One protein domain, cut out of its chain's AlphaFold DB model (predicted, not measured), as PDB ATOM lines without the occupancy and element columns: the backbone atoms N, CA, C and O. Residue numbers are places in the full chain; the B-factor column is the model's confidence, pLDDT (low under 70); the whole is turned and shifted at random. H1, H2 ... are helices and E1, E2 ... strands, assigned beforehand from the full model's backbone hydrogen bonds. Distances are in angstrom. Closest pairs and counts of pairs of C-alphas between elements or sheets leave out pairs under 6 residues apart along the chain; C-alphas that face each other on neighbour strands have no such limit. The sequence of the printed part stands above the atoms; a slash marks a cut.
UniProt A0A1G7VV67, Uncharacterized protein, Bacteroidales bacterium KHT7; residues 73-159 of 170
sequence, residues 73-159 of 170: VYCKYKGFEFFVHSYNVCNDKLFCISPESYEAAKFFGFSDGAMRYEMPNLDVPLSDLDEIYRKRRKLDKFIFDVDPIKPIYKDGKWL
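AT A GLANCE: This is residues 73 to 159 of the 170 residues of an uncharacterized protein of Bacteroidales bacterium KHT7 (UniProt A0A1G7VV67). One strongly twisted sheet of six strands makes the body, with the small helix H1 packed beside E2 and E3 and the four-residue H2 farther out, off the sheet. The hairpin of E5 and E6 makes one end of the sheet, E5 side by side with E1 and E6 at the edge, and residues 139 to 144, in the long link between E5 and E6, stick out. The printed part has 87 residues, with E1 E2 E3 H1 H2 E4 E5 E6 along it; the sheet's order is E4 E3 E2 E1 E5 E6, all antiparallel, and the class is mixed, helices and strands. It is only just compact, close to loose, with a radius of gyration of the C-alphas of 14.4 A and spans of 40 by 33 by 25 A.

IN THESE COORDINATES: E5, residues 129 to 138, is the longest strand at 26.7 A and ends at C-alpha 138 (17.165, 14.362, 21.152). E1 is residues 73 to 77, from C-alpha 73 (8.405, 4.771, 13.889). E2, residues 80 to 87, spans 18.4 A and bends by 60 degrees at residue 84; E3, residues 94 to 99, spans 15.7 A. E4 is residues 122 to 125, E6 residues 150 to 154, H1 residues 102 to 107 and H2 residues 114 to 117.

HOW THE PARTS SIT: E1, E2 and E3 form a meander, each strand the antiparallel neighbour of the one before. Within hydrogen-bond range are N 82 and O 75 at 2.9 A for E2 and E1, N 98 and O 83 at 2.9 A for E3 and E2, N 97 and O 122 at 2.8 A for E4 and E3, N 76 and O 131 at 2.8 A for E1 and E5, and N 134 and O 150 at 2.8 A for the hairpin E5 and E6. H1 is on the sheet at a height of 8.1 A, only just over none of its strands, with 2 C-alphas falling on E2 and 2 on E3; the closest C-alphas of E2 and H1, Phe 80 and Ala 104, are 6.0 A apart. H2 is not on the sheet and is close to H1 but not clearly touching, Ala 105 and Met 115 having C-alphas 8.0 A apart. Every O i to N i+4 pair in H1 is within hydrogen-bond range; H2 is too short for one.

THE WHOLE: The C-alphas farthest apart, Asn 91 and Ile 143, are 43.0 A apart. The printed part has no cut, and the link E5 to E6, 11 residues, is long. Its mean pLDDT is 80.3; residues 87 to 93, 112 to 119 and 143 to 148 are under 70.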
ATOM      1  N   VAL A  73       9.697   5.433  13.721       85.81
ATOM      2  CA  VAL A  73       8.405   4.771  13.889       85.81
ATOM      3  C   VAL A  73       8.598   3.339  14.354       85.81
ATOM      4  O   VAL A  73       9.448   2.609  13.855       85.81
ATOM      5  N   TYR A  74       7.775   2.951  15.318       90.62
ATOM      6  CA  TYR A  74       7.757   1.631  15.914       90.62
ATOM      7  C   TYR A  74       6.337   1.085  15.937       90.62
ATOM      8  O   TYR A  74       5.356   1.834  15.916       90.62
ATOM      9  N   CYS A  75       6.227  -0.232  16.046       92.81
ATOM     10  CA  CYS A  75       4.968  -0.905  16.301       92.81
ATOM     11  C   CYS A  75       5.100  -1.965  17.392       92.81
ATOM     12  O   CYS A  75       6.198  -2.402  17.746       92.81
ATOM     13  N   LYS A  76       3.953  -2.394  17.916       95.50
ATOM     14  CA  LYS A  76       3.827  -3.605  18.724       95.50
ATOM     15  C   LYS A  76       3.193  -4.712  17.898       95.50
ATOM     16  O   LYS A  76       2.151  -4.502  17.283       95.50
ATOM     17  N   TYR A  77       3.829  -5.876  17.912       95.06
ATOM     18  CA  TYR A  77       3.358  -7.072  17.229       95.06
ATOM     19  C   TYR A  77       3.564  -8.288  18.132       95.06
ATOM     20  O   TYR A  77       4.689  -8.589  18.538       95.06
ATOM     21  N   LYS A  78       2.466  -8.978  18.474       94.06
ATOM     22  CA  LYS A  78       2.458 -10.154  19.369       94.06
ATOM     23  C   LYS A  78       3.180  -9.896  20.697       94.06
ATOM     24  O   LYS A  78       3.883 -10.763  21.212       94.06
ATOM     25  N   GLY A  79       3.010  -8.694  21.248       94.06
ATOM     26  CA  GLY A  79       3.607  -8.295  22.526       94.06
ATOM     27  C   GLY A  79       5.078  -7.868  22.474       94.06
ATOM     28  O   GLY A  79       5.620  -7.504  23.515       94.06
ATOM     29  N   PHE A  80       5.712  -7.855  21.298       94.62
ATOM     30  CA  PHE A  80       7.079  -7.367  21.114       94.62
ATOM     31  C   PHE A  80       7.107  -6.036  20.367       94.62
ATOM     32  O   PHE A  80       6.200  -5.715  19.599       94.62
ATOM     33  N   GLU A  81       8.164  -5.266  20.599       94.12
ATOM     34  CA  GLU A  81       8.424  -4.011  19.904       94.12
ATOM     35  C   GLU A  81       9.260  -4.248  18.643       94.12
ATOM     36  O   GLU A  81      10.224  -5.018  18.655       94.12
ATOM     37  N   PHE A  82       8.887  -3.558  17.571       92.62
ATOM     38  CA  PHE A  82       9.584  -3.582  16.295       92.62
ATOM     39  C   PHE A  82       9.773  -2.167  15.760       92.62
ATOM     40  O   PHE A  82       8.878  -1.328  15.897       92.62
ATOM     41  N   PHE A  83      10.904  -1.922  15.111       90.00
ATOM     42  CA  PHE A  83      11.103  -0.754  14.262       90.00
ATOM     43  C   PHE A  83      10.370  -0.954  12.934       90.00
ATOM     44  O   PHE A  83      10.343  -2.056  12.389       90.00
ATOM     45  N   VAL A  84       9.754   0.109  12.420       87.75
ATOM     46  CA  VAL A  84       9.028   0.102  11.147       87.75
ATOM     47  C   VAL A  84       9.927   0.728  10.085       87.75
ATOM     48  O   VAL A  84      10.143   1.937  10.089       87.75
ATOM     49  N   HIS A  85      10.436  -0.088   9.164       80.25
ATOM     50  CA  HIS A  85      11.269   0.383   8.056       80.25
ATOM     51  C   HIS A  85      10.456   1.131   7.014       80.25
ATOM     52  O   HIS A  85      10.867   2.187   6.531       80.25
ATOM     53  N   SER A  86       9.328   0.541   6.636       73.88
ATOM     54  CA  SER A  86       8.452   1.114   5.636       73.88
ATOM     55  C   SER A  86       7.040   0.570   5.733       73.88
ATOM     56  O   SER A  86       6.771  -0.489   6.308       73.88
ATOM     57  N   TYR A  87       6.131   1.314   5.121       66.00
ATOM     58  CA  TYR A  87       4.803   0.840   4.791       66.00
ATOM     59  C   TYR A  87       4.699   0.748   3.276       66.00
ATOM     60  O   TYR A  87       4.783   1.761   2.583       66.00
ATOM     61  N   ASN A  88       4.460  -0.479   2.815       58.72
ATOM     62  CA  ASN A  88       4.161  -0.898   1.450       58.72
ATOM     63  C   ASN A  88       5.374  -1.115   0.525       58.72
ATOM     64  O   ASN A  88       5.868  -0.179  -0.096       58.72
ATOM     65  N   VAL A  89       5.792  -2.379   0.352       52.16
ATOM     66  CA  VAL A  89       6.834  -2.728  -0.637       52.16
ATOM     67  C   VAL A  89       6.294  -3.454  -1.886       52.16
ATOM     68  O   VAL A  89       6.985  -3.434  -2.894       52.16
ATOM     69  N   CYS A  90       5.058  -3.989  -1.914       42.97
ATOM     70  CA  CYS A  90       4.282  -4.266  -3.149       42.97
ATOM     71  C   CYS A  90       2.869  -4.831  -2.857       42.97
ATOM     72  O   CYS A  90       2.723  -5.723  -2.030       42.97
ATOM     73  N   ASN A  91       1.862  -4.342  -3.597       48.41
ATOM     74  CA  ASN A  91       0.469  -4.810  -3.783       48.41
ATOM     75  C   ASN A  91      -0.459  -5.101  -2.578       48.41
ATOM     76  O   ASN A  91      -1.667  -4.980  -2.774       48.41
ATOM     77  N   ASP A  92       0.032  -5.350  -1.359       57.50
ATOM     78  CA  ASP A  92      -0.812  -5.795  -0.228       57.50
ATOM     79  C   ASP A  92      -0.773  -4.904   1.036       57.50
ATOM     80  O   ASP A  92      -1.331  -5.276   2.068       57.50
ATOM     81  N   LYS A  93      -0.203  -3.687   0.977       69.75
ATOM     82  CA  LYS A  93      -0.198  -2.713   2.100       69.75
ATOM     83  C   LYS A  93       0.332  -3.303   3.422       69.75
ATOM     84  O   LYS A  93      -0.318  -3.208   4.467       69.75
ATOM     85  N   LEU A  94       1.521  -3.898   3.369       83.75
ATOM     86  CA  LEU A  94       2.194  -4.502   4.522       83.75
ATOM     87  C   LEU A  94       3.199  -3.535   5.163       83.75
ATOM     88  O   LEU A  94       3.792  -2.696   4.481       83.75
ATOM     89  N   PHE A  95       3.383  -3.664   6.475       86.12
ATOM     90  CA  PHE A  95       4.453  -3.023   7.235       86.12
ATOM     91  C   PHE A  95       5.686  -3.918   7.224       86.12
ATOM     92  O   PHE A  95       5.601  -5.054   7.683       86.12
ATOM     93  N   CYS A  96       6.815  -3.389   6.758       87.44
ATOM     94  CA  CYS A  96       8.116  -4.033   6.880       87.44
ATOM     95  C   CYS A  96       8.723  -3.649   8.234       87.44
ATOM     96  O   CYS A  96       8.994  -2.467   8.481       87.44
ATOM     97  N   ILE A  97       8.882  -4.625   9.129       89.31
ATOM     98  CA  ILE A  97       9.247  -4.396  10.531       89.31
ATOM     99  C   ILE A  97      10.443  -5.249  10.969       89.31
ATOM    100  O   ILE A  97      10.522  -6.424  10.611       89.31
ATOM    101  N   SER A  98      11.335  -4.690  11.789       89.69
ATOM    102  CA  SER A  98      12.510  -5.379  12.348       89.69
ATOM    103  C   SER A  98      12.448  -5.458  13.876       89.69
ATOM    104  O   SER A  98      12.057  -4.481  14.519       89.69
ATOM    105  N   PRO A  99      12.809  -6.595  14.492       90.75
ATOM    106  CA  PRO A  99      12.721  -6.760  15.941       90.75
ATOM    107  C   PRO A  99      13.741  -5.874  16.669       90.75
ATOM    108  O   PRO A  99      14.920  -5.874  16.327       90.75
ATOM    109  N   GLU A 100      13.306  -5.202  17.737       87.25
ATOM    110  CA  GLU A 100      14.180  -4.342  18.561       87.25
ATOM    111  C   GLU A 100      14.914  -5.097  19.678       87.25
ATOM    112  O   GLU A 100      15.711  -4.524  20.420       87.25
ATOM    113  N   SER A 101      14.640  -6.393  19.839       87.31
ATOM    114  CA  SER A 101      15.237  -7.208  20.894       87.31
ATOM    115  C   SER A 101      15.609  -8.600  20.399       87.31
ATOM    116  O   SER A 101      15.002  -9.153  19.478       87.31
ATOM    117  N   TYR A 102      16.615  -9.192  21.043       84.88
ATOM    118  CA  TYR A 102      17.058 -10.549  20.736       84.88
ATOM    119  C   TYR A 102      15.990 -11.594  21.103       84.88
ATOM    120  O   TYR A 102      15.811 -12.585  20.399       84.88
ATOM    121  N   GLU A 103      15.231 -11.356  22.173       89.31
ATOM    122  CA  GLU A 103      14.098 -12.186  22.581       89.31
ATOM    123  C   GLU A 103      13.000 -12.190  21.521       89.31
ATOM    124  O   GLU A 103      12.520 -13.265  21.158       89.31
ATOM    125  N   ALA A 104      12.645 -11.012  20.994       90.00
ATOM    126  CA  ALA A 104      11.717 -10.896  19.875       90.00
ATOM    127  C   ALA A 104      12.272 -11.658  18.667       90.00
ATOM    128  O   ALA A 104      11.598 -12.524  18.112       90.00
ATOM    129  N   ALA A 105      13.536 -11.423  18.312       87.44
ATOM    130  CA  ALA A 105      14.131 -12.059  17.149       87.44
ATOM    131  C   ALA A 105      14.100 -13.597  17.233       87.44
ATOM    132  O   ALA A 105      13.688 -14.279  16.290       87.44
ATOM    133  N   LYS A 106      14.448 -14.146  18.399       87.75
ATOM    134  CA  LYS A 106      14.404 -15.584  18.679       87.75
ATOM    135  C   LYS A 106      12.980 -16.138  18.681       87.75
ATOM    136  O   LYS A 106      12.769 -17.239  18.175       87.75
ATOM    137  N   PHE A 107      12.007 -15.401  19.224       91.00
ATOM    138  CA  PHE A 107      10.594 -15.795  19.213       91.00
ATOM    139  C   PHE A 107      10.069 -15.993  17.783       91.00
ATOM    140  O   PHE A 107       9.319 -16.932  17.528       91.00
ATOM    141  N   PHE A 108      10.518 -15.157  16.844       89.38
ATOM    142  CA  PHE A 108      10.169 -15.248  15.424       89.38
ATOM    143  C   PHE A 108      11.114 -16.138  14.596       89.38
ATOM    144  O   PHE A 108      10.947 -16.247  13.384       89.38
ATOM    145  N   GLY A 109      12.060 -16.831  15.237       87.19
ATOM    146  CA  GLY A 109      12.917 -17.828  14.591       87.19
ATOM    147  C   GLY A 109      14.096 -17.259  13.801       87.19
ATOM    148  O   GLY A 109      14.681 -17.979  12.993       87.19
ATOM    149  N   PHE A 110      14.475 -15.997  14.021       84.62
ATOM    150  CA  PHE A 110      15.674 -15.439  13.403       84.62
ATOM    151  C   PHE A 110      16.941 -16.021  14.028       84.62
ATOM    152  O   PHE A 110      17.016 -16.257  15.235       84.62
ATOM    153  N   SER A 111      17.950 -16.263  13.190       73.19
ATOM    154  CA  SER A 111      19.236 -16.781  13.652       73.19
ATOM    155  C   SER A 111      20.093 -15.678  14.278       73.19
ATOM    156  O   SER A 111      20.042 -14.520  13.865       73.19
ATOM    157  N   ASP A 112      20.957 -16.054  15.221       69.19
ATOM    158  CA  ASP A 112      21.917 -15.142  15.866       69.19
ATOM    159  C   ASP A 112      22.843 -14.436  14.864       69.19
ATOM    160  O   ASP A 112      23.339 -13.340  15.127       69.19
ATOM    161  N   GLY A 113      23.096 -15.084  13.721       60.19
ATOM    162  CA  GLY A 113      23.898 -14.540  12.631       60.19
ATOM    163  C   GLY A 113      23.182 -13.432  11.863       60.19
ATOM    164  O   GLY A 113      23.833 -12.456  11.498       60.19
ATOM    165  N   ALA A 114      21.861 -13.538  11.677       59.44
ATOM    166  CA  ALA A 114      21.070 -12.523  10.980       59.44
ATOM    167  C   ALA A 114      21.197 -11.171  11.696       59.44
ATOM    168  O   ALA A 114      21.711 -10.222  11.120       59.44
ATOM    169  N   MET A 115      20.948 -11.122  13.007       60.22
ATOM    170  CA  MET A 115      21.029  -9.885  13.806       60.22
ATOM    171  C   MET A 115      22.389  -9.153  13.758       60.22
ATOM    172  O   MET A 115      22.463  -7.992  14.152       60.22
ATOM    173  N   ARG A 116      23.477  -9.806  13.317       55.03
ATOM    174  CA  ARG A 116      24.822  -9.204  13.217       55.03
ATOM    175  C   ARG A 116      25.160  -8.634  11.840       55.03
ATOM    176  O   ARG A 116      26.049  -7.791  11.768       55.03
ATOM    177  N   TYR A 117      24.509  -9.108  10.778       53.28
ATOM    178  CA  TYR A 117      24.895  -8.797   9.394       53.28
ATOM    179  C   TYR A 117      23.726  -8.326   8.520       53.28
ATOM    180  O   TYR A 117      23.945  -7.549   7.597       53.28
ATOM    181  N   GLU A 118      22.498  -8.745   8.828       58.75
ATOM    182  CA  GLU A 118      21.273  -8.412   8.101       58.75
ATOM    183  C   GLU A 118      20.134  -8.268   9.116       58.75
ATOM    184  O   GLU A 118      19.683  -9.265   9.676       58.75
ATOM    185  N   MET A 119      19.661  -7.045   9.385       65.81
ATOM    186  CA  MET A 119      18.485  -6.868  10.247       65.81
ATOM    187  C   MET A 119      17.302  -7.625   9.623       65.81
ATOM    188  O   MET A 119      16.870  -7.260   8.526       65.81
ATOM    189  N   PRO A 120      16.818  -8.709  10.255       75.69
ATOM    190  CA  PRO A 120      15.773  -9.514   9.660       75.69
ATOM    191  C   PRO A 120      14.446  -8.757   9.719       75.69
ATOM    192  O   PRO A 120      14.099  -8.185  10.753       75.69
ATOM    193  N   ASN A 121      13.698  -8.801   8.619       84.81
ATOM    194  CA  ASN A 121      12.443  -8.072   8.470       84.81
ATOM    195  C   ASN A 121      11.254  -9.024   8.333       84.81
ATOM    196  O   ASN A 121      11.377 -10.123   7.787       84.81
ATOM    197  N   LEU A 122      10.094  -8.578   8.807       88.38
ATOM    198  CA  LEU A 122       8.799  -9.217   8.601       88.38
ATOM    199  C   LEU A 122       7.876  -8.261   7.860       88.38
ATOM    200  O   LEU A 122       7.809  -7.089   8.216       88.38
ATOM    201  N   ASP A 123       7.106  -8.790   6.915       89.50
ATOM    202  CA  ASP A 123       5.975  -8.075   6.338       89.50
ATOM    203  C   ASP A 123       4.698  -8.446   7.100       89.50
ATOM    204  O   ASP A 123       4.311  -9.616   7.162       89.50
ATOM    205  N   VAL A 124       4.051  -7.453   7.713       90.00
ATOM    206  CA  VAL A 124       2.906  -7.652   8.614       90.00
ATOM    207  C   VAL A 124       1.742  -6.736   8.214       90.00
ATOM    208  O   VAL A 124       1.950  -5.538   8.010       90.00
ATOM    209  N   PRO A 125       0.502  -7.245   8.086       90.19
ATOM    210  CA  PRO A 125      -0.653  -6.398   7.801       90.19
ATOM    211  C   PRO A 125      -1.045  -5.563   9.028       90.19
ATOM    212  O   PRO A 125      -0.852  -5.976  10.169       90.19
ATOM    213  N   LEU A 126      -1.685  -4.408   8.806       87.56
ATOM    214  CA  LEU A 126      -2.172  -3.539   9.893       87.56
ATOM    215  C   LEU A 126      -3.061  -4.281  10.907       87.56
ATOM    216  O   LEU A 126      -3.041  -3.951  12.088       87.56
ATOM    217  N   SER A 127      -3.849  -5.258  10.441       89.12
ATOM    218  CA  SER A 127      -4.768  -6.047  11.276       89.12
ATOM    219  C   SER A 127      -4.081  -6.798  12.409       89.12
ATOM    220  O   SER A 127      -4.737  -7.134  13.391       89.12
ATOM    221  N   ASP A 128      -2.786  -7.059  12.261       92.50
ATOM    222  CA  ASP A 128      -2.009  -7.879  13.181       92.50
ATOM    223  C   ASP A 128      -1.172  -7.016  14.138       92.50
ATOM    224  O   ASP A 128      -0.580  -7.545  15.079       92.50
ATOM    225  N   LEU A 129      -1.116  -5.698  13.914       91.38
ATOM    226  CA  LEU A 129      -0.381  -4.756  14.754       91.38
ATOM    227  C   LEU A 129      -1.258  -4.248  15.903       91.38
ATOM    228  O   LEU A 129      -2.361  -3.744  15.691       91.38
ATOM    229  N   ASP A 130      -0.725  -4.318  17.122       92.75
ATOM    230  CA  ASP A 130      -1.417  -3.877  18.338       92.75
ATOM    231  C   ASP A 130      -1.428  -2.340  18.449       92.75
ATOM    232  O   ASP A 130      -2.402  -1.715  18.874       92.75
ATOM    233  N   GLU A 131      -0.306  -1.714  18.088       93.25
ATOM    234  CA  GLU A 131      -0.061  -0.280  18.239       93.25
ATOM    235  C   GLU A 131       1.020   0.155  17.244       93.25
ATOM    236  O   GLU A 131       1.983  -0.579  17.026       93.25
ATOM    237  N   ILE A 132       0.900   1.357  16.682       90.19
ATOM    238  CA  ILE A 132       1.965   2.045  15.938       90.19
ATOM    239  C   ILE A 132       2.179   3.388  16.613       90.19
ATOM    240  O   ILE A 132       1.219   4.076  16.972       90.19
ATOM    241  N   TYR A 133       3.429   3.782  16.798       88.00
ATOM    242  CA  TYR A 133       3.762   5.009  17.498       88.00
ATOM    243  C   TYR A 133       5.146   5.520  17.098       88.00
ATOM    244  O   TYR A 133       5.989   4.795  16.575       88.00
ATOM    245  N   ARG A 134       5.379   6.803  17.351       84.38
ATOM    246  CA  ARG A 134       6.639   7.479  17.065       84.38
ATOM    247  C   ARG A 134       7.445   7.648  18.336       84.38
ATOM    248  O   ARG A 134       6.921   8.169  19.320       84.38
ATOM    249  N   LYS A 135       8.726   7.292  18.292       84.19
ATOM    250  CA  LYS A 135       9.712   7.698  19.296       84.19
ATOM    251  C   LYS A 135      10.542   8.842  18.734       84.19
ATOM    252  O   LYS A 135      10.939   8.813  17.570       84.19
ATOM    253  N   ARG A 136      10.818   9.836  19.573       80.81
ATOM    254  CA  ARG A 136      11.779  10.892  19.265       80.81
ATOM    255  C   ARG A 136      12.941  10.824  20.225       80.81
ATOM    256  O   ARG A 136      12.741  10.637  21.425       80.81
ATOM    257  N   ARG A 137      14.145  11.005  19.699       81.75
ATOM    258  CA  ARG A 137      15.370  11.078  20.491       81.75
ATOM    259  C   ARG A 137      16.046  12.407  20.220       81.75
ATOM    260  O   ARG A 137      16.244  12.789  19.071       81.75
ATOM    261  N   LYS A 138      16.391  13.128  21.283       79.69
ATOM    262  CA  LYS A 138      17.165  14.362  21.152       79.69
ATOM    263  C   LYS A 138      18.533  14.038  20.550       79.69
ATOM    264  O   LYS A 138      19.168  13.075  20.971       79.69
ATOM    265  N   LEU A 139      19.000  14.862  19.617       79.00
ATOM    266  CA  LEU A 139      20.392  14.823  19.184       79.00
ATOM    267  C   LEU A 139      21.270  15.501  20.245       79.00
ATOM    268  O   LEU A 139      20.991  16.628  20.648       79.00
ATOM    269  N   ASP A 140      22.349  14.843  20.675       76.94
ATOM    270  CA  ASP A 140      23.172  15.270  21.824       76.94
ATOM    271  C   ASP A 140      23.680  16.719  21.736       76.94
ATOM    272  O   ASP A 140      23.868  17.383  22.754       76.94
ATOM    273  N   LYS A 141      23.877  17.229  20.514       74.44
ATOM    274  CA  LYS A 141      24.379  18.586  20.244       74.44
ATOM    275  C   LYS A 141      23.320  19.690  20.367       74.44
ATOM    276  O   LYS A 141      23.683  20.862  20.338       74.44
ATOM    277  N   PHE A 142      22.044  19.338  20.503       74.88
ATOM    278  CA  PHE A 142      20.922  20.272  20.607       74.88
ATOM    279  C   PHE A 142      20.381  20.271  22.055       74.88
ATOM    280  O   PHE A 142      20.374  19.237  22.725       74.88
ATOM    281  N   ILE A 143      19.974  21.425  22.601       66.12
ATOM    282  CA  ILE A 143      19.769  21.595  24.065       66.12
ATOM    283  C   ILE A 143      18.296  21.460  24.508       66.12
ATOM    284  O   ILE A 143      18.017  21.268  25.685       66.12
ATOM    285  N   PHE A 144      17.350  21.485  23.578       66.12
ATOM    286  CA  PHE A 144      15.905  21.487  23.837       66.12
ATOM    287  C   PHE A 144      15.298  20.119  24.218       66.12
ATOM    288  O   PHE A 144      15.823  19.065  23.863       66.12
ATOM    289  N   ASP A 145      14.118  20.146  24.845       65.38
ATOM    290  CA  ASP A 145      13.323  18.949  25.134       65.38
ATOM    291  C   ASP A 145      12.543  18.454  23.901       65.38
ATOM    292  O   ASP A 145      11.870  19.217  23.190       65.38
ATOM    293  N   VAL A 146      12.624  17.147  23.645       64.38
ATOM    294  CA  VAL A 146      11.843  16.474  22.599       64.38
ATOM    295  C   VAL A 146      10.498  16.022  23.147       64.38
ATOM    296  O   VAL A 146      10.411  15.515  24.265       64.38
ATOM    297  N   ASP A 147       9.451  16.182  22.341       62.78
ATOM    298  CA  ASP A 147       8.128  15.683  22.709       62.78
ATOM    299  C   ASP A 147       8.175  14.147  22.879       62.78
ATOM    300  O   ASP A 147       8.891  13.469  22.129       62.78
ATOM    301  N   PRO A 148       7.420  13.586  23.842       67.44
ATOM    302  CA  PRO A 148       7.439  12.161  24.161       67.44
ATOM    303  C   PRO A 148       6.838  11.292  23.047       67.44
ATOM    304  O   PRO A 148       6.361  11.780  22.021       67.44
ATOM    305  N   ILE A 149       6.845   9.974  23.281       77.94
ATOM    306  CA  ILE A 149       6.237   8.965  22.409       77.94
ATOM    307  C   ILE A 149       4.834   9.402  21.968       77.94
ATOM    308  O   ILE A 149       3.956   9.616  22.808       77.94
ATOM    309  N   LYS A 150       4.618   9.498  20.654       80.62
ATOM    310  CA  LYS A 150       3.334   9.910  20.078       80.62
ATOM    311  C   LYS A 150       2.634   8.706  19.448       80.62
ATOM    312  O   LYS A 150       3.187   8.129  18.510       80.62
ATOM    313  N   PRO A 151       1.438   8.313  19.917       83.31
ATOM    314  CA  PRO A 151       0.697   7.226  19.298       83.31
ATOM    315  C   PRO A 151       0.191   7.652  17.915       83.31
ATOM    316  O   PRO A 151      -0.240   8.787  17.713       83.31
ATOM    317  N   ILE A 152       0.267   6.728  16.963       85.44
ATOM    318  CA  ILE A 152      -0.153   6.910  15.569       85.44
ATOM    319  C   ILE A 152      -1.385   6.056  15.285       85.44
ATOM    320  O   ILE A 152      -2.332   6.519  14.654       85.44
ATOM    321  N   TYR A 153      -1.370   4.814  15.758       87.00
ATOM    322  CA  TYR A 153      -2.456   3.858  15.623       87.00
ATOM    323  C   TYR A 153      -2.569   3.045  16.907       87.00
ATOM    324  O   TYR A 153      -1.558   2.577  17.433       87.00
ATOM    325  N   LYS A 154      -3.787   2.888  17.416       89.69
ATOM    326  CA  LYS A 154      -4.078   2.094  18.611       89.69
ATOM    327  C   LYS A 154      -5.554   1.724  18.642       89.69
ATOM    328  O   LYS A 154      -6.385   2.502  18.174       89.69
ATOM    329  N   ASP A 155      -5.882   0.559  19.193       89.69
ATOM    330  CA  ASP A 155      -7.267   0.111  19.402       89.69
ATOM    331  C   ASP A 155      -8.125   0.171  18.118       89.69
ATOM    332  O   ASP A 155      -9.289   0.583  18.132       89.69
ATOM    333  N   GLY A 156      -7.529  -0.194  16.974       84.81
ATOM    334  CA  GLY A 156      -8.207  -0.198  15.674       84.81
ATOM    335  C   GLY A 156      -8.382   1.178  15.022       84.81
ATOM    336  O   GLY A 156      -9.129   1.294  14.050       84.81
ATOM    337  N   LYS A 157      -7.753   2.237  15.550       85.19
ATOM    338  CA  LYS A 157      -7.965   3.623  15.105       85.19
ATOM    339  C   LYS A 157      -6.658   4.345  14.819       85.19
ATOM    340  O   LYS A 157      -5.702   4.247  15.581       85.19
ATOM    341  N   TRP A 158      -6.665   5.144  13.754       84.00
ATOM    342  CA  TRP A 158      -5.633   6.141  13.485       84.00
ATOM    343  C   TRP A 158      -5.843   7.364  14.383       84.00
ATOM    344  O   TRP A 158      -6.957   7.868  14.505       84.00
ATOM    345  N   LEU A 159      -4.766   7.815  15.023       80.88
ATOM    346  CA  LEU A 159      -4.721   8.907  16.006       80.88
ATOM    347  C   LEU A 159      -3.951  10.130  15.488       80.88
ATOM    348  O   LEU A 159      -3.658  11.065  16.229       80.88
TER     349      LEU A 159